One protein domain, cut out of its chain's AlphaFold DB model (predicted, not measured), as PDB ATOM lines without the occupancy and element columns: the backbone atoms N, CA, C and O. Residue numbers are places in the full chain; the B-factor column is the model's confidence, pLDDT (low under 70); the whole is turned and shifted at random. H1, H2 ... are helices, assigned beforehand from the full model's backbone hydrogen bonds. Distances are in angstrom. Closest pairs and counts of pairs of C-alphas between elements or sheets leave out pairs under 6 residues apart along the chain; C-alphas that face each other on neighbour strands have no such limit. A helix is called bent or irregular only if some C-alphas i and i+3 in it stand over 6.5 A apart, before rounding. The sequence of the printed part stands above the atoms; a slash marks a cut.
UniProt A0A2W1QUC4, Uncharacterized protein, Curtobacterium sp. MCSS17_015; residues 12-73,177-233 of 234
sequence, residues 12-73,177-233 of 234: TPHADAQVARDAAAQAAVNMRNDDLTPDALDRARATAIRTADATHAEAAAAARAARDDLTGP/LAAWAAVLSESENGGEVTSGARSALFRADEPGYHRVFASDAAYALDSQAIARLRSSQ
ATOM      1  N   THR A  12     -12.387  45.233  38.479       92.88
ATOM      2  CA  THR A  12     -11.349  44.712  37.575       92.88
ATOM      3  C   THR A  12     -10.143  44.137  38.329       92.88
ATOM      4  O   THR A  12      -9.729  43.024  37.987       92.88
ATOM      5  N   PRO A  13      -9.622  44.789  39.394       93.19
ATOM      6  CA  PRO A  13      -8.489  44.255  40.149       93.19
ATOM      7  C   PRO A  13      -8.771  42.904  40.823       93.19
ATOM      8  O   PRO A  13      -7.865  42.086  40.965       93.19
ATOM      9  N   HIS A  14     -10.018  42.639  41.229       93.62
ATOM     10  CA  HIS A  14     -10.404  41.369  41.852       93.62
ATOM     11  C   HIS A  14     -10.421  40.230  40.830       93.62
ATOM     12  O   HIS A  14      -9.877  39.154  41.088       93.62
ATOM     13  N   ALA A  15     -10.968  40.496  39.640       92.56
ATOM     14  CA  ALA A  15     -10.920  39.556  38.527       92.56
ATOM     15  C   ALA A  15      -9.476  39.285  38.076       92.56
ATOM     16  O   ALA A  15      -9.106  38.131  37.861       92.56
ATOM     17  N   ASP A  16      -8.651  40.334  37.975       91.94
ATOM     18  CA  ASP A  16      -7.231  40.221  37.632       91.94
ATOM     19  C   ASP A  16      -6.473  39.340  38.625       91.94
ATOM     20  O   ASP A  16      -5.710  38.471  38.206       91.94
ATOM     21  N   ALA A  17      -6.704  39.527  39.927       92.00
ATOM     22  CA  ALA A  17      -6.052  38.741  40.967       92.00
ATOM     23  C   ALA A  17      -6.390  37.246  40.861       92.00
ATOM     24  O   ALA A  17      -5.484  36.410  40.887       92.00
ATOM     25  N   GLN A  18      -7.670  36.912  40.668       91.94
ATOM     26  CA  GLN A  18      -8.107  35.526  40.503       91.94
ATOM     27  C   GLN A  18      -7.495  34.888  39.244       91.94
ATOM     28  O   GLN A  18      -6.908  33.809  39.322       91.94
ATOM     29  N   VAL A  19      -7.555  35.575  38.097       91.38
ATOM     30  CA  VAL A  19      -6.963  35.082  36.839       91.38
ATOM     31  C   VAL A  19      -5.448  34.910  36.965       91.38
ATOM     32  O   VAL A  19      -4.902  33.897  36.524       91.38
ATOM     33  N   ALA A  20      -4.752  35.879  37.566       90.25
ATOM     34  CA  ALA A  20      -3.305  35.829  37.748       90.25
ATOM     35  C   ALA A  20      -2.890  34.650  38.632       90.25
ATOM     36  O   ALA A  20      -1.909  33.964  38.332       90.25
ATOM     37  N   ARG A  21      -3.653  34.382  39.693       90.94
ATOM     38  CA  ARG A  21      -3.424  33.241  40.571       90.94
ATOM     39  C   ARG A  21      -3.602  31.916  39.835       90.94
ATOM     40  O   ARG A  21      -2.716  31.064  39.914       90.94
ATOM     41  N   ASP A  22      -4.703  31.751  39.108       90.00
ATOM     42  CA  ASP A  22      -4.993  30.525  38.361       90.00
ATOM     43  C   ASP A  22      -3.921  30.275  37.286       90.00
ATOM     44  O   ASP A  22      -3.367  29.175  37.182       90.00
ATOM     45  N   ALA A  23      -3.525  31.323  36.559       89.38
ATOM     46  CA  ALA A  23      -2.436  31.261  35.588       89.38
ATOM     47  C   ALA A  23      -1.092  30.883  36.236       89.38
ATOM     48  O   ALA A  23      -0.354  30.056  35.695       89.38
ATOM     49  N   ALA A  24      -0.770  31.448  37.404       89.81
ATOM     50  CA  ALA A  24       0.459  31.139  38.129       89.81
ATOM     51  C   ALA A  24       0.474  29.699  38.668       89.81
ATOM     52  O   ALA A  24       1.500  29.022  38.579       89.81
ATOM     53  N   ALA A  25      -0.658  29.200  39.171       89.12
ATOM     54  CA  ALA A  25      -0.793  27.815  39.610       89.12
ATOM     55  C   ALA A  25      -0.596  26.840  38.440       89.12
ATOM     56  O   ALA A  25       0.180  25.886  38.546       89.12
ATOM     57  N   GLN A  26      -1.209  27.125  37.289       88.75
ATOM     58  CA  GLN A  26      -1.032  26.324  36.081       88.75
ATOM     59  C   GLN A  26       0.415  26.364  35.564       88.75
ATOM     60  O   GLN A  26       0.974  25.334  35.175       88.75
ATOM     61  N   ALA A  27       1.052  27.539  35.581       90.31
ATOM     62  CA  ALA A  27       2.453  27.695  35.203       90.31
ATOM     63  C   ALA A  27       3.388  26.912  36.138       90.31
ATOM     64  O   ALA A  27       4.340  26.292  35.666       90.31
ATOM     65  N   ALA A  28       3.098  26.880  37.443       91.12
ATOM     66  CA  ALA A  28       3.853  26.090  38.409       91.12
ATOM     67  C   ALA A  28       3.735  24.584  38.127       91.12
ATOM     68  O   ALA A  28       4.750  23.893  38.071       91.12
ATOM     69  N   VAL A  29       2.529  24.073  37.862       89.50
ATOM     70  CA  VAL A  29       2.328  22.659  37.480       89.50
ATOM     71  C   VAL A  29       3.116  22.310  36.212       89.50
ATOM     72  O   VAL A  29       3.783  21.276  36.152       89.50
ATOM     73  N   ASN A  30       3.113  23.207  35.226       91.00
ATOM     74  CA  ASN A  30       3.803  23.018  33.950       91.00
ATOM     75  C   ASN A  30       5.308  23.346  33.987       91.00
ATOM     76  O   ASN A  30       5.998  23.145  32.985       91.00
ATOM     77  N   MET A  31       5.838  23.830  35.117       93.38
ATOM     78  CA  MET A  31       7.235  24.236  35.253       93.38
ATOM     79  C   MET A  31       8.172  23.055  34.988       93.38
ATOM     80  O   MET A  31       8.018  21.982  35.576       93.38
ATOM     81  N   ARG A  32       9.169  23.264  34.127       93.69
ATOM     82  CA  ARG A  32      10.257  22.320  33.847       93.69
ATOM     83  C   ARG A  32      11.585  23.056  33.945       93.69
ATOM     84  O   ARG A  32      11.677  24.201  33.510       93.69
ATOM     85  N   ASN A  33      12.584  22.408  34.529       93.00
ATOM     86  CA  ASN A  33      13.940  22.930  34.606       93.00
ATOM     87  C   ASN A  33      14.917  21.753  34.696       93.00
ATOM     88  O   ASN A  33      14.936  21.057  35.711       93.00
ATOM     89  N   ASP A  34      15.688  21.540  33.631       94.94
ATOM     90  CA  ASP A  34      16.607  20.402  33.505       94.94
ATOM     91  C   ASP A  34      17.849  20.542  34.407       94.94
ATOM     92  O   ASP A  34      18.531  19.554  34.677       94.94
ATOM     93  N   ASP A  35      18.105  21.746  34.933       95.38
ATOM     94  CA  ASP A  35      19.207  22.030  35.855       95.38
ATOM     95  C   ASP A  35      18.838  21.767  37.329       95.38
ATOM     96  O   ASP A  35      19.700  21.816  38.210       95.38
ATOM     97  N   LEU A  36      17.559  21.501  37.635       93.56
ATOM     98  CA  LEU A  36      17.086  21.226  38.994       93.56
ATOM     99  C   LEU A  36      16.921  19.725  39.243       93.56
ATOM    100  O   LEU A  36      16.398  18.980  38.417       93.56
ATOM    101  N   THR A  37      17.282  19.278  40.450       95.56
ATOM    102  CA  THR A  37      16.854  17.956  40.930       95.56
ATOM    103  C   THR A  37      15.326  17.921  41.083       95.56
ATOM    104  O   THR A  37      14.723  18.979  41.289       95.56
ATOM    105  N   PRO A  38      14.682  16.739  41.063       92.44
ATOM    106  CA  PRO A  38      13.236  16.630  41.281       92.44
ATOM    107  C   PRO A  38      12.756  17.371  42.542       92.44
ATOM    108  O   PRO A  38      11.867  18.214  42.462       92.44
ATOM    109  N   ASP A  39      13.440  17.181  43.674       91.81
ATOM    110  CA  ASP A  39      13.115  17.865  44.933       91.81
ATOM    111  C   ASP A  39      13.321  19.388  44.872       91.81
ATOM    112  O   ASP A  39      12.668  20.152  45.584       91.81
ATOM    113  N   ALA A  40      14.286  19.870  44.082       92.75
ATOM    114  CA  ALA A  40      14.497  21.303  43.890       92.75
ATOM    115  C   ALA A  40      13.423  21.908  42.973       92.75
ATOM    116  O   ALA A  40      12.953  23.014  43.246       92.75
ATOM    117  N   LEU A  41      12.995  21.171  41.946       93.12
ATOM    118  CA  LEU A  41      11.896  21.558  41.068       93.12
ATOM    119  C   LEU A  41      10.576  21.637  41.843       93.12
ATOM    120  O   LEU A  41       9.889  22.651  41.756       93.12
ATOM    121  N   ASP A  42      10.249  20.641  42.666       91.62
ATOM    122  CA  ASP A  42       9.009  20.651  43.451       91.62
ATOM    123  C   ASP A  42       8.983  21.793  44.480       91.62
ATOM    124  O   ASP A  42       7.967  22.473  44.630       91.62
ATOM    125  N   ARG A  43      10.124  22.112  45.109       91.94
ATOM    126  CA  ARG A  43      10.249  23.306  45.968       91.94
ATOM    127  C   ARG A  43      10.061  24.617  45.204       91.94
ATOM    128  O   ARG A  43       9.457  25.550  45.741       91.94
ATOM    129  N   ALA A  44      10.569  24.707  43.975       93.12
ATOM    130  CA  ALA A  44      10.386  25.881  43.126       93.12
ATOM    131  C   ALA A  44       8.907  26.060  42.742       93.12
ATOM    132  O   ALA A  44       8.363  27.155  42.893       93.12
ATOM    133  N   ARG A  45       8.229  24.973  42.355       93.56
ATOM    134  CA  ARG A  45       6.786  24.958  42.067       93.56
ATOM    135  C   ARG A  45       5.947  25.364  43.276       93.56
ATOM    136  O   ARG A  45       5.096  26.242  43.162       93.56
ATOM    137  N   ALA A  46       6.225  24.783  44.444       90.38
ATOM    138  CA  ALA A  46       5.537  25.126  45.687       90.38
ATOM    139  C   ALA A  46       5.757  26.597  46.081       90.38
ATOM    140  O   ALA A  46       4.848  27.266  46.567       90.38
ATOM    141  N   THR A  47       6.955  27.139  45.846       92.81
ATOM    142  CA  THR A  47       7.244  28.561  46.089       92.81
ATOM    143  C   THR A  47       6.456  29.464  45.143       92.81
ATOM    144  O   THR A  47       5.855  30.423  45.615       92.81
ATOM    145  N   ALA A  48       6.379  29.127  43.853       91.44
ATOM    146  CA  ALA A  48       5.573  29.876  42.890       91.44
ATOM    147  C   ALA A  48       4.082  29.908  43.276       91.44
ATOM    148  O   ALA A  48       3.475  30.977  43.268       91.44
ATOM    149  N   ILE A  49       3.515  28.766  43.691       90.62
ATOM    150  CA  ILE A  49       2.123  28.692  44.166       90.62
ATOM    151  C   ILE A  49       1.920  29.559  45.412       90.62
ATOM    152  O   ILE A  49       0.963  30.323  45.461       90.62
ATOM    153  N   ARG A  50       2.831  29.513  46.395       90.69
ATOM    154  CA  ARG A  50       2.721  30.347  47.606       90.69
ATOM    155  C   ARG A  50       2.776  31.840  47.306       90.69
ATOM    156  O   ARG A  50       2.027  32.597  47.909       90.69
ATOM    157  N   THR A  51       3.643  32.273  46.393       91.00
ATOM    158  CA  THR A  51       3.702  33.684  45.979       91.00
ATOM    159  C   THR A  51       2.394  34.122  45.317       91.00
ATOM    160  O   THR A  51       1.895  35.212  45.607       91.00
ATOM    161  N   ALA A  52       1.807  33.264  44.478       90.25
ATOM    162  CA  ALA A  52       0.508  33.522  43.864       90.25
ATOM    163  C   ALA A  52      -0.626  33.567  44.902       90.25
ATOM    164  O   ALA A  52      -1.415  34.508  44.904       90.25
ATOM    165  N   ASP A  53      -0.672  32.599  45.823       90.62
ATOM    166  CA  ASP A  53      -1.669  32.545  46.897       90.62
ATOM    167  C   ASP A  53      -1.537  33.752  47.856       90.62
ATOM    168  O   ASP A  53      -2.552  34.282  48.301       90.62
ATOM    169  N   ALA A  54      -0.322  34.250  48.125       90.88
ATOM    170  CA  ALA A  54      -0.109  35.458  48.930       90.88
ATOM    171  C   ALA A  54      -0.655  36.723  48.246       90.88
ATOM    172  O   ALA A  54      -1.365  37.504  48.874       90.88
ATOM    173  N   THR A  55      -0.392  36.885  46.946       89.00
ATOM    174  CA  THR A  55      -0.924  38.014  46.157       89.00
ATOM    175  C   THR A  55      -2.454  37.970  46.094       89.00
ATOM    176  O   THR A  55      -3.130  38.988  46.227       89.00
ATOM    177  N   HIS A  56      -3.020  36.771  45.940       91.19
ATOM    178  CA  HIS A  56      -4.465  36.554  45.987       91.19
ATOM    179  C   HIS A  56      -5.064  36.917  47.349       91.19
ATOM    180  O   HIS A  56      -6.096  37.581  47.407       91.19
ATOM    181  N   ALA A  57      -4.413  36.526  48.447       92.19
ATOM    182  CA  ALA A  57      -4.864  36.855  49.798       92.19
ATOM    183  C   ALA A  57      -4.863  38.373  50.061       92.19
ATOM    184  O   ALA A  57      -5.778  38.887  50.704       92.19
ATOM    185  N   GLU A  58      -3.883  39.110  49.527       92.31
ATOM    186  CA  GLU A  58      -3.874  40.580  49.573       92.31
ATOM    187  C   GLU A  58      -5.076  41.175  48.825       92.31
ATOM    188  O   GLU A  58      -5.759  42.054  49.353       92.31
ATOM    189  N   ALA A  59      -5.399  40.653  47.637       91.25
ATOM    190  CA  ALA A  59      -6.578  41.076  46.883       91.25
ATOM    191  C   ALA A  59      -7.894  40.733  47.605       91.25
ATOM    192  O   ALA A  59      -8.822  41.544  47.610       91.25
ATOM    193  N   ALA A  60      -7.971  39.567  48.253       91.69
ATOM    194  CA  ALA A  60      -9.117  39.161  49.065       91.69
ATOM    195  C   ALA A  60      -9.319  40.097  50.267       91.69
ATOM    196  O   ALA A  60     -10.445  40.502  50.564       91.69
ATOM    197  N   ALA A  61      -8.230  40.478  50.941       93.19
ATOM    198  CA  ALA A  61      -8.263  41.448  52.029       93.19
ATOM    199  C   ALA A  61      -8.692  42.838  51.538       93.19
ATOM    200  O   ALA A  61      -9.522  43.476  52.182       93.19
ATOM    201  N   ALA A  62      -8.191  43.282  50.381       91.31
ATOM    202  CA  ALA A  62      -8.584  44.550  49.773       91.31
ATOM    203  C   ALA A  62     -10.072  44.576  49.383       91.31
ATOM    204  O   ALA A  62     -10.743  45.568  49.644       91.31
ATOM    205  N   ALA A  63     -10.611  43.485  48.823       90.88
ATOM    206  CA  ALA A  63     -12.036  43.372  48.495       90.88
ATOM    207  C   ALA A  63     -12.922  43.468  49.747       90.88
ATOM    208  O   ALA A  63     -13.934  44.168  49.751       90.88
ATOM    209  N   ARG A  64     -12.516  42.794  50.833       93.19
ATOM    210  CA  ARG A  64     -13.192  42.874  52.136       93.19
ATOM    211  C   ARG A  64     -13.143  44.290  52.706       93.19
ATOM    212  O   ARG A  64     -14.184  44.803  53.093       93.19
ATOM    213  N   ALA A  65     -11.976  44.931  52.692       92.69
ATOM    214  CA  ALA A  65     -11.826  46.308  53.155       92.69
ATOM    215  C   ALA A  65     -12.689  47.282  52.339       92.69
ATOM    216  O   ALA A  65     -13.439  48.051  52.922       92.69
ATOM    217  N   ALA A  66     -12.674  47.188  51.006       90.19
ATOM    218  CA  ALA A  66     -13.494  48.036  50.141       90.19
ATOM    219  C   ALA A  66     -15.001  47.858  50.393       90.19
ATOM    220  O   ALA A  66     -15.748  48.834  50.385       90.19
ATOM    221  N   ARG A  67     -15.450  46.619  50.638       91.56
ATOM    222  CA  ARG A  67     -16.831  46.332  51.049       91.56
ATOM    223  C   ARG A  67     -17.156  46.981  52.396       91.56
ATOM    224  O   ARG A  67     -18.223  47.565  52.533       91.56
ATOM    225  N   ASP A  68     -16.264  46.849  53.373       89.81
ATOM    226  CA  ASP A  68     -16.485  47.318  54.745       89.81
ATOM    227  C   ASP A  68     -16.380  48.854  54.867       89.81
ATOM    228  O   ASP A  68     -17.038  49.450  55.718       89.81
ATOM    229  N   ASP A  69     -15.604  49.499  53.992       89.56
ATOM    230  CA  ASP A  69     -15.484  50.959  53.887       89.56
ATOM    231  C   ASP A  69     -16.735  51.609  53.283       89.56
ATOM    232  O   ASP A  69     -16.996  52.801  53.504       89.56
ATOM    233  N   LEU A  70     -17.519  50.854  52.505       85.69
ATOM    234  CA  LEU A  70     -18.733  51.375  51.905       85.69
ATOM    235  C   LEU A  70     -19.830  51.454  52.972       85.69
ATOM    236  O   LEU A  70     -20.417  50.464  53.403       85.69
ATOM    237  N   THR A  71     -20.078  52.683  53.412       87.12
ATOM    238  CA  THR A  71     -21.053  53.000  54.453       87.12
ATOM    239  C   THR A  71     -22.287  53.645  53.843       87.12
ATOM    240  O   THR A  71     -22.209  54.475  52.938       87.12
ATOM    241  N   GLY A  72     -23.448  53.284  54.372       89.00
ATOM    242  CA  GLY A  72     -24.721  53.825  53.931       89.00
ATOM    243  C   GLY A  72     -25.881  53.164  54.664       89.00
ATOM    244  O   GLY A  72     -25.666  52.196  55.397       89.00
ATOM    245  N   PRO A  73     -27.104  53.692  54.498       92.62
ATOM    246  CA  PRO A  73     -28.282  53.072  55.078       92.62
ATOM    247  C   PRO A  73     -28.473  51.670  54.492       92.62
ATOM    248  O   PRO A  73     -28.285  51.450  53.292       92.62
ATOM    249  N   LEU A 177     -18.834  44.106  45.315       94.12
ATOM    250  CA  LEU A 177     -17.750  43.964  46.296       94.12
ATOM    251  C   LEU A 177     -17.971  42.760  47.216       94.12
ATOM    252  O   LEU A 177     -17.046  41.995  47.477       94.12
ATOM    253  N   ALA A 178     -19.207  42.551  47.672       94.44
ATOM    254  CA  ALA A 178     -19.576  41.405  48.493       94.44
ATOM    255  C   ALA A 178     -19.418  40.081  47.730       94.44
ATOM    256  O   ALA A 178     -18.884  39.118  48.283       94.44
ATOM    257  N   ALA A 179     -19.830  40.042  46.458       96.06
ATOM    258  CA  ALA A 179     -19.672  38.865  45.613       96.06
ATOM    259  C   ALA A 179     -18.193  38.528  45.369       96.06
ATOM    260  O   ALA A 179     -17.793  37.374  45.532       96.06
ATOM    261  N   TRP A 180     -17.359  39.527  45.063       96.25
ATOM    262  CA  TRP A 180     -15.916  39.325  44.916       96.25
ATOM    263  C   TRP A 180     -15.237  38.921  46.218       96.25
ATOM    264  O   TRP A 180     -14.432  37.994  46.212       96.25
ATOM    265  N   ALA A 181     -15.584  39.544  47.344       94.69
ATOM    266  CA  ALA A 181     -15.052  39.156  48.646       94.69
ATOM    267  C   ALA A 181     -15.361  37.684  48.966       94.69
ATOM    268  O   ALA A 181     -14.480  36.978  49.458       94.69
ATOM    269  N   ALA A 182     -16.567  37.200  48.646       95.06
ATOM    270  CA  ALA A 182     -16.931  35.793  48.807       95.06
ATOM    271  C   ALA A 182     -16.113  34.879  47.880       95.06
ATOM    272  O   ALA A 182     -15.488  33.938  48.358       95.06
ATOM    273  N   VAL A 183     -16.044  35.185  46.578       95.62
ATOM    274  CA  VAL A 183     -15.284  34.392  45.592       95.62
ATOM    275  C   VAL A 183     -13.799  34.309  45.947       95.62
ATOM    276  O   VAL A 183     -13.209  33.226  45.928       95.62
ATOM    277  N   LEU A 184     -13.182  35.439  46.293       94.69
ATOM    278  CA  LEU A 184     -11.772  35.480  46.659       94.69
ATOM    279  C   LEU A 184     -11.523  34.716  47.965       94.69
ATOM    280  O   LEU A 184     -10.572  33.945  48.012       94.69
ATOM    281  N   SER A 185     -12.395  34.858  48.973       93.00
ATOM    282  CA  SER A 185     -12.262  34.146  50.255       93.00
ATOM    283  C   SER A 185     -12.466  32.635  50.112       93.00
ATOM    284  O   SER A 185     -11.701  31.861  50.670       93.00
ATOM    285  N   GLU A 186     -13.465  32.188  49.343       92.62
ATOM    286  CA  GLU A 186     -13.702  30.755  49.105       92.62
ATOM    287  C   GLU A 186     -12.569  30.106  48.313       92.62
ATOM    288  O   GLU A 186     -12.263  28.932  48.506       92.62
ATOM    289  N   SER A 187     -11.931  30.870  47.431       90.44
ATOM    290  CA  SER A 187     -10.814  30.375  46.641       90.44
ATOM    291  C   SER A 187      -9.476  30.428  47.385       90.44
ATOM    292  O   SER A 187      -8.531  29.771  46.938       90.44
ATOM    293  N   GLU A 188      -9.359  31.127  48.524       87.31
ATOM    294  CA  GLU A 188      -8.132  31.164  49.337       87.31
ATOM    295  C   GLU A 188      -7.595  29.746  49.603       87.31
ATOM    296  O   GLU A 188      -8.340  28.779  49.770       87.31
ATOM    297  N   ASN A 189      -6.268  29.593  49.584       77.12
ATOM    298  CA  ASN A 189      -5.567  28.314  49.801       77.12
ATOM    299  C   ASN A 189      -5.953  27.158  48.856       77.12
ATOM    300  O   ASN A 189      -5.481  26.035  49.021       77.12
ATOM    301  N   GLY A 190      -6.762  27.426  47.832       73.56
ATOM    302  CA  GLY A 190      -7.134  26.452  46.811       73.56
ATOM    303  C   GLY A 190      -8.539  25.918  46.916       73.56
ATOM    304  O   GLY A 190      -8.809  24.900  46.284       73.56
ATOM    305  N   GLY A 191      -9.386  26.540  47.736       82.44
ATOM    306  CA  GLY A 191     -10.776  26.139  47.845       82.44
ATOM    307  C   GLY A 191     -11.509  26.263  46.511       82.44
ATOM    308  O   GLY A 191     -11.173  27.078  45.646       82.44
ATOM    309  N   GLU A 192     -12.507  25.407  46.337       86.19
ATOM    310  CA  GLU A 192     -13.418  25.505  45.208       86.19
ATOM    311  C   GLU A 192     -14.473  26.570  45.499       86.19
ATOM    312  O   GLU A 192     -15.156  26.521  46.521       86.19
ATOM    313  N   VAL A 193     -14.644  27.505  44.565       90.50
ATOM    314  CA  VAL A 193     -15.710  28.507  44.646       90.50
ATOM    315  C   VAL A 193     -17.055  27.827  44.424       90.50
ATOM    316  O   VAL A 193     -17.277  27.211  43.370       90.50
ATOM    317  N   THR A 194     -17.952  27.979  45.390       91.88
ATOM    318  CA  THR A 194     -19.284  27.376  45.411       91.88
ATOM    319  C   THR A 194     -20.167  27.897  44.277       91.88
ATOM    320  O   THR A 194     -19.988  28.999  43.749       91.88
ATOM    321  N   SER A 195     -21.182  27.116  43.893       92.00
ATOM    322  CA  SER A 195     -22.189  27.566  42.920       92.00
ATOM    323  C   SER A 195     -22.944  28.811  43.402       92.00
ATOM    324  O   SER A 195     -23.313  29.652  42.580       92.00
ATOM    325  N   GLY A 196     -23.127  28.955  44.719       92.75
ATOM    326  CA  GLY A 196     -23.732  30.125  45.352       92.75
ATOM    327  C   GLY A 196     -22.921  31.396  45.108       92.75
ATOM    328  O   GLY A 196     -23.457  32.354  44.549       92.75
ATOM    329  N   ALA A 197     -21.624  31.383  45.430       94.44
ATOM    330  CA  ALA A 197     -20.734  32.521  45.198       94.44
ATOM    331  C   ALA A 197     -20.616  32.872  43.706       94.44
ATOM    332  O   ALA A 197     -20.703  34.042  43.335       94.44
ATOM    333  N   ARG A 198     -20.535  31.866  42.824       94.62
ATOM    334  CA  ARG A 198     -20.546  32.067  41.362       94.62
ATOM    335  C   ARG A 198     -21.829  32.733  40.866       94.62
ATOM    336  O   ARG A 198     -21.768  33.652  40.056       94.62
ATOM    337  N   SER A 199     -22.985  32.286  41.356       95.31
ATOM    338  CA  SER A 199     -24.291  32.844  40.972       95.31
ATOM    339  C   SER A 199     -24.500  34.254  41.529       95.31
ATOM    340  O   SER A 199     -25.160  35.080  40.902       95.31
ATOM    341  N   ALA A 200     -23.956  34.546  42.714       95.44
ATOM    342  CA  ALA A 200     -23.930  35.895  43.268       95.44
ATOM    343  C   ALA A 200     -23.046  36.821  42.423       95.44
ATOM    344  O   ALA A 200     -23.501  37.899  42.046       95.44
ATOM    345  N   LEU A 201     -21.842  36.370  42.049       96.19
ATOM    346  CA  LEU A 201     -20.947  37.131  41.181       96.19
ATOM    347  C   LEU A 201     -21.567  37.389  39.810       96.19
ATOM    348  O   LEU A 201     -21.572  38.528  39.378       96.19
ATOM    349  N   PHE A 202     -22.156  36.383  39.160       95.62
ATOM    350  CA  PHE A 202     -22.804  36.578  37.860       95.62
ATOM    351  C   PHE A 202     -23.892  37.662  37.897       95.62
ATOM    352  O   PHE A 202     -23.988  38.472  36.983       95.62
ATOM    353  N   ARG A 203     -24.697  37.708  38.968       95.50
ATOM    354  CA  ARG A 203     -25.748  38.726  39.125       95.50
ATOM    355  C   ARG A 203     -25.194  40.124  39.400       95.50
ATOM    356  O   ARG A 203     -25.824  41.096  38.997       95.50
ATOM    357  N   ALA A 204     -24.079  40.223  40.120       95.38
ATOM    358  CA  ALA A 204     -23.526  41.495  40.580       95.38
ATOM    359  C   ALA A 204     -22.452  42.084  39.643       95.38
ATOM    360  O   ALA A 204     -22.288  43.298  39.594       95.38
ATOM    361  N   ASP A 205     -21.726  41.233  38.919       95.31
ATOM    362  CA  ASP A 205     -20.635  41.562  38.001       95.31
ATOM    363  C   ASP A 205     -20.489  40.454  36.936       95.31
ATOM    364  O   ASP A 205     -19.589  39.607  36.973       95.31
ATOM    365  N   GLU A 206     -21.415  40.441  35.975       94.62
ATOM    366  CA  GLU A 206     -21.394  39.499  34.852       94.62
ATOM    367  C   GLU A 206     -20.077  39.552  34.038       94.62
ATOM    368  O   GLU A 206     -19.518  38.485  33.754       94.62
ATOM    369  N   PRO A 207     -19.523  40.729  33.671       93.88
ATOM    370  CA  PRO A 207     -18.238  40.798  32.972       93.88
ATOM    371  C   PRO A 207     -17.093  40.144  33.756       93.88
ATOM    372  O   PRO A 207     -16.318  39.366  33.188       93.88
ATOM    373  N   GLY A 208     -17.003  40.416  35.059       93.69
ATOM    374  CA  GLY A 208     -16.025  39.809  35.955       93.69
ATOM    375  C   GLY A 208     -16.198  38.294  36.088       93.69
ATOM    376  O   GLY A 208     -15.215  37.548  36.027       93.69
ATOM    377  N   TYR A 209     -17.445  37.824  36.173       94.50
ATOM    378  CA  TYR A 209     -17.771  36.400  36.152       94.50
ATOM    379  C   TYR A 209     -17.255  35.715  34.885       94.50
ATOM    380  O   TYR A 209     -16.543  34.714  34.982       94.50
ATOM    381  N   HIS A 210     -17.584  36.241  33.699       92.88
ATOM    382  CA  HIS A 210     -17.192  35.612  32.432       92.88
ATOM    383  C   HIS A 210     -15.678  35.555  32.279       92.88
ATOM    384  O   HIS A 210     -15.130  34.571  31.785       92.88
ATOM    385  N   ARG A 211     -14.992  36.589  32.764       91.00
ATOM    386  CA  ARG A 211     -13.536  36.658  32.737       91.00
ATOM    387  C   ARG A 211     -12.868  35.531  33.526       91.00
ATOM    388  O   ARG A 211     -11.855  35.008  33.070       91.00
ATOM    389  N   VAL A 212     -13.420  35.166  34.681       90.50
ATOM    390  CA  VAL A 212     -12.854  34.119  35.546       90.50
ATOM    391  C   VAL A 212     -13.392  32.739  35.186       90.50
ATOM    392  O   VAL A 212     -12.614  31.813  34.980       90.50
ATOM    393  N   PHE A 213     -14.712  32.580  35.106       88.81
ATOM    394  CA  PHE A 213     -15.358  31.265  35.118       88.81
ATOM    395  C   PHE A 213     -15.839  30.777  33.753       88.81
ATOM    396  O   PHE A 213     -16.063  29.578  33.602       88.81
ATOM    397  N   ALA A 214     -15.999  31.659  32.762       80.56
ATOM    398  CA  ALA A 214     -16.471  31.263  31.431       80.56
ATOM    399  C   ALA A 214     -15.331  30.917  30.455       80.56
ATOM    400  O   ALA A 214     -15.591  30.609  29.293       80.56
ATOM    401  N   SER A 215     -14.072  30.957  30.905       70.50
ATOM    402  CA  SER A 215     -12.926  30.559  30.085       70.50
ATOM    403  C   SER A 215     -12.642  29.056  30.198       70.50
ATOM    404  O   SER A 215     -12.676  28.487  31.289       70.50
ATOM    405  N   ASP A 216     -12.274  28.415  29.083       59.31
ATOM    406  CA  ASP A 216     -11.836  27.006  29.062       59.31
ATOM    407  C   ASP A 216     -10.644  26.747  30.007       59.31
ATOM    408  O   ASP A 216     -10.468  25.643  30.523       59.31
ATOM    409  N   ALA A 217      -9.840  27.782  30.279       59.09
ATOM    410  CA  ALA A 217      -8.708  27.728  31.200       59.09
ATOM    411  C   ALA A 217      -9.131  27.455  32.656       59.09
ATOM    412  O   ALA A 217      -8.397  26.778  33.375       59.09
ATOM    413  N   ALA A 218     -10.321  27.901  33.076       58.69
ATOM    414  CA  ALA A 218     -10.842  27.662  34.423       58.69
ATOM    415  C   ALA A 218     -11.132  26.174  34.692       58.69
ATOM    416  O   ALA A 218     -11.026  25.707  35.824       58.69
ATOM    417  N   TYR A 219     -11.456  25.413  33.642       57.44
ATOM    418  CA  TYR A 219     -11.716  23.971  33.715       57.44
ATOM    419  C   TYR A 219     -10.458  23.114  33.514       57.44
ATOM    420  O   TYR A 219     -10.498  21.906  33.741       57.44
ATOM    421  N   ALA A 220      -9.346  23.722  33.090       60.62
ATOM    422  CA  ALA A 220      -8.096  23.027  32.782       60.62
ATOM    423  C   ALA A 220      -7.129  22.920  33.977       60.62
ATOM    424  O   ALA A 220      -6.085  22.277  33.852       60.62
ATOM    425  N   LEU A 221      -7.454  23.535  35.120       69.94
ATOM    426  CA  LEU A 221      -6.624  23.489  36.324       69.94
ATOM    427  C   LEU A 221      -6.565  22.066  36.899       69.94
ATOM    428  O   LEU A 221      -7.574  21.513  37.336       69.94
ATOM    429  N   ASP A 222      -5.362  21.493  36.969       79.88
ATOM    430  CA  ASP A 222      -5.117  20.228  37.670       79.88
ATOM    431  C   ASP A 222      -5.122  20.463  39.192       79.88
ATOM    432  O   ASP A 222      -4.081  20.612  39.843       79.88
ATOM    433  N   SER A 223      -6.326  20.524  39.764       77.50
ATOM    434  CA  SER A 223      -6.553  20.791  41.188       77.50
ATOM    435  C   SER A 223      -5.845  19.783  42.100       77.50
ATOM    436  O   SER A 223      -5.345  20.158  43.163       77.50
ATOM    437  N   GLN A 224      -5.704  18.524  41.668       81.44
ATOM    438  CA  GLN A 224      -4.984  17.495  42.418       81.44
ATOM    439  C   GLN A 224      -3.467  17.706  42.398       81.44
ATOM    440  O   GLN A 224      -2.804  17.477  43.412       81.44
ATOM    441  N   ALA A 225      -2.880  18.118  41.271       80.94
ATOM    442  CA  ALA A 225      -1.463  18.483  41.221       80.94
ATOM    443  C   ALA A 225      -1.167  19.710  42.087       80.94
ATOM    444  O   ALA A 225      -0.206  19.693  42.858       80.94
ATOM    445  N   ILE A 226      -2.020  20.733  42.024       81.56
ATOM    446  CA  ILE A 226      -1.870  21.944  42.835       81.56
ATOM    447  C   ILE A 226      -1.981  21.602  44.330       81.56
ATOM    448  O   ILE A 226      -1.128  22.012  45.117       81.56
ATOM    449  N   ALA A 227      -2.973  20.801  44.737       83.50
ATOM    450  CA  ALA A 227      -3.135  20.377  46.130       83.50
ATOM    451  C   ALA A 227      -1.908  19.610  46.654       83.50
ATOM    452  O   ALA A 227      -1.432  19.875  47.760       83.50
ATOM    453  N   ARG A 228      -1.334  18.714  45.838       83.88
ATOM    454  CA  ARG A 228      -0.105  17.987  46.193       83.88
ATOM    455  C   ARG A 228       1.074  18.929  46.418       83.88
ATOM    456  O   ARG A 228       1.750  18.803  47.437       83.88
ATOM    457  N   LEU A 229       1.274  19.898  45.523       83.25
ATOM    458  CA  LEU A 229       2.342  20.898  45.638       83.25
ATOM    459  C   LEU A 229       2.175  21.811  46.865       83.25
ATOM    460  O   LEU A 229       3.167  22.287  47.410       83.25
ATOM    461  N   ARG A 230       0.939  22.034  47.330       82.12
ATOM    462  CA  ARG A 230       0.674  22.730  48.599       82.12
ATOM    463  C   ARG A 230       1.001  21.865  49.819       82.12
ATOM    464  O   ARG A 230       1.501  22.383  50.810       82.12
ATOM    465  N   SER A 231       0.746  20.556  49.745       80.94
ATOM    466  CA  SER A 231       0.985  19.614  50.851       80.94
ATOM    467  C   SER A 231       2.435  19.146  51.013       80.94
ATOM    468  O   SER A 231       2.789  18.655  52.078       80.94
ATOM    469  N   SER A 232       3.291  19.294  49.996       70.88
ATOM    470  CA  SER A 232       4.641  18.707  49.964       70.88
ATOM    471  C   SER A 232       5.665  19.353  50.915       70.88
ATOM    472  O   SER A 232       6.864  19.146  50.740       70.88
ATOM    473  N   GLN A 233       5.229  20.163  51.885       58.22
ATOM    474  CA  GLN A 233       6.090  20.844  52.862       58.22
ATOM    475  C   GLN A 233       5.510  20.931  54.291       58.22
ATOM    476  O   GLN A 233       6.006  21.732  55.085       58.22
TER     477      GLN A 233
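This is residues 12 to 73 and 177 to 233 of the 234 residues of an uncharacterized protein of Curtobacterium sp. MCSS17_015 (UniProt A0A2W1QUC4). One long helix, H2, makes the long axis of a rod, with H1 and H3 packed along it and running against it. H4 and H5 fold back and forth beyond H3, H5 also packing on H1, while H7 crosses H1 and H2. The printed part has 119 residues with seven named helices, H1 to H7 in chain order, and no named strand: all helix. It is compact, with a radius of gyration of the C-alphas of 15.6 A, and spans 59 by 28 by 20 A.

H2, residues 38 to 69, is 46.5 A long, from C-alpha 38 at (13.236, 16.630, 41.281) to C-alpha 69 at (-15.484, 50.959, 53.887). H1, residues 12 to 30, measures 26.7 A, and H3, residues 177 to 190, 20.5 A. H3 is irregular: C-alphas 186 and 189 are 8.5 A apart. H4 is residues 195 to 204, H5 206 to 213, H6 216 to 219 and H7 223 to 231, ending at C-alpha 231 (0.985, 19.614, 50.851).

H1, H2 and H3 form an up-and-down bundle, each running against the one before. H1 and H2, a hairpin, touch at a shallow tilt of 11 degrees; their closest C-alphas, Ala 28 and Arg 45, are 4.8 A apart. H2 with residues 53 to 67 touches H3, closest at the C-alphas of Ala 60 and Leu 184, 5.1 A. H4 touches H3, closest at the C-alphas of Leu 201 and Ala 179, 4.9 A. H5 touches residues 12 to 19 of H1, closest at the C-alphas of Gly 208 and Ala 15, 5.7 A. H7 is about perpendicular to H2, at 81 degrees, and touches its residues 42 to 50, closest at the C-alphas of Leu 229 and Ala 46, 5.3 A. H6 is close to H1 but not clearly touching, the C-alphas of Ala 218 and Asp 22 being closest at 7.6 A. Every O i to N i+4 pair is within hydrogen-bond range in H1, H2, H4, H5 and H7, and 8 of 10 in H3; H6 is too short for such a pair.

The C-alphas farthest apart, of Asp 35 and Pro 73, are 59.9 A apart. Residues 74 to 176 are not printed, and C-alphas 73 and 177 are 16.5 A apart across this cut. Of the links printed whole, H1 to H2 is short and the others are tight. Mean pLDDT of the printed part is 88.6; residues 216 to 221 and 233 are under 70.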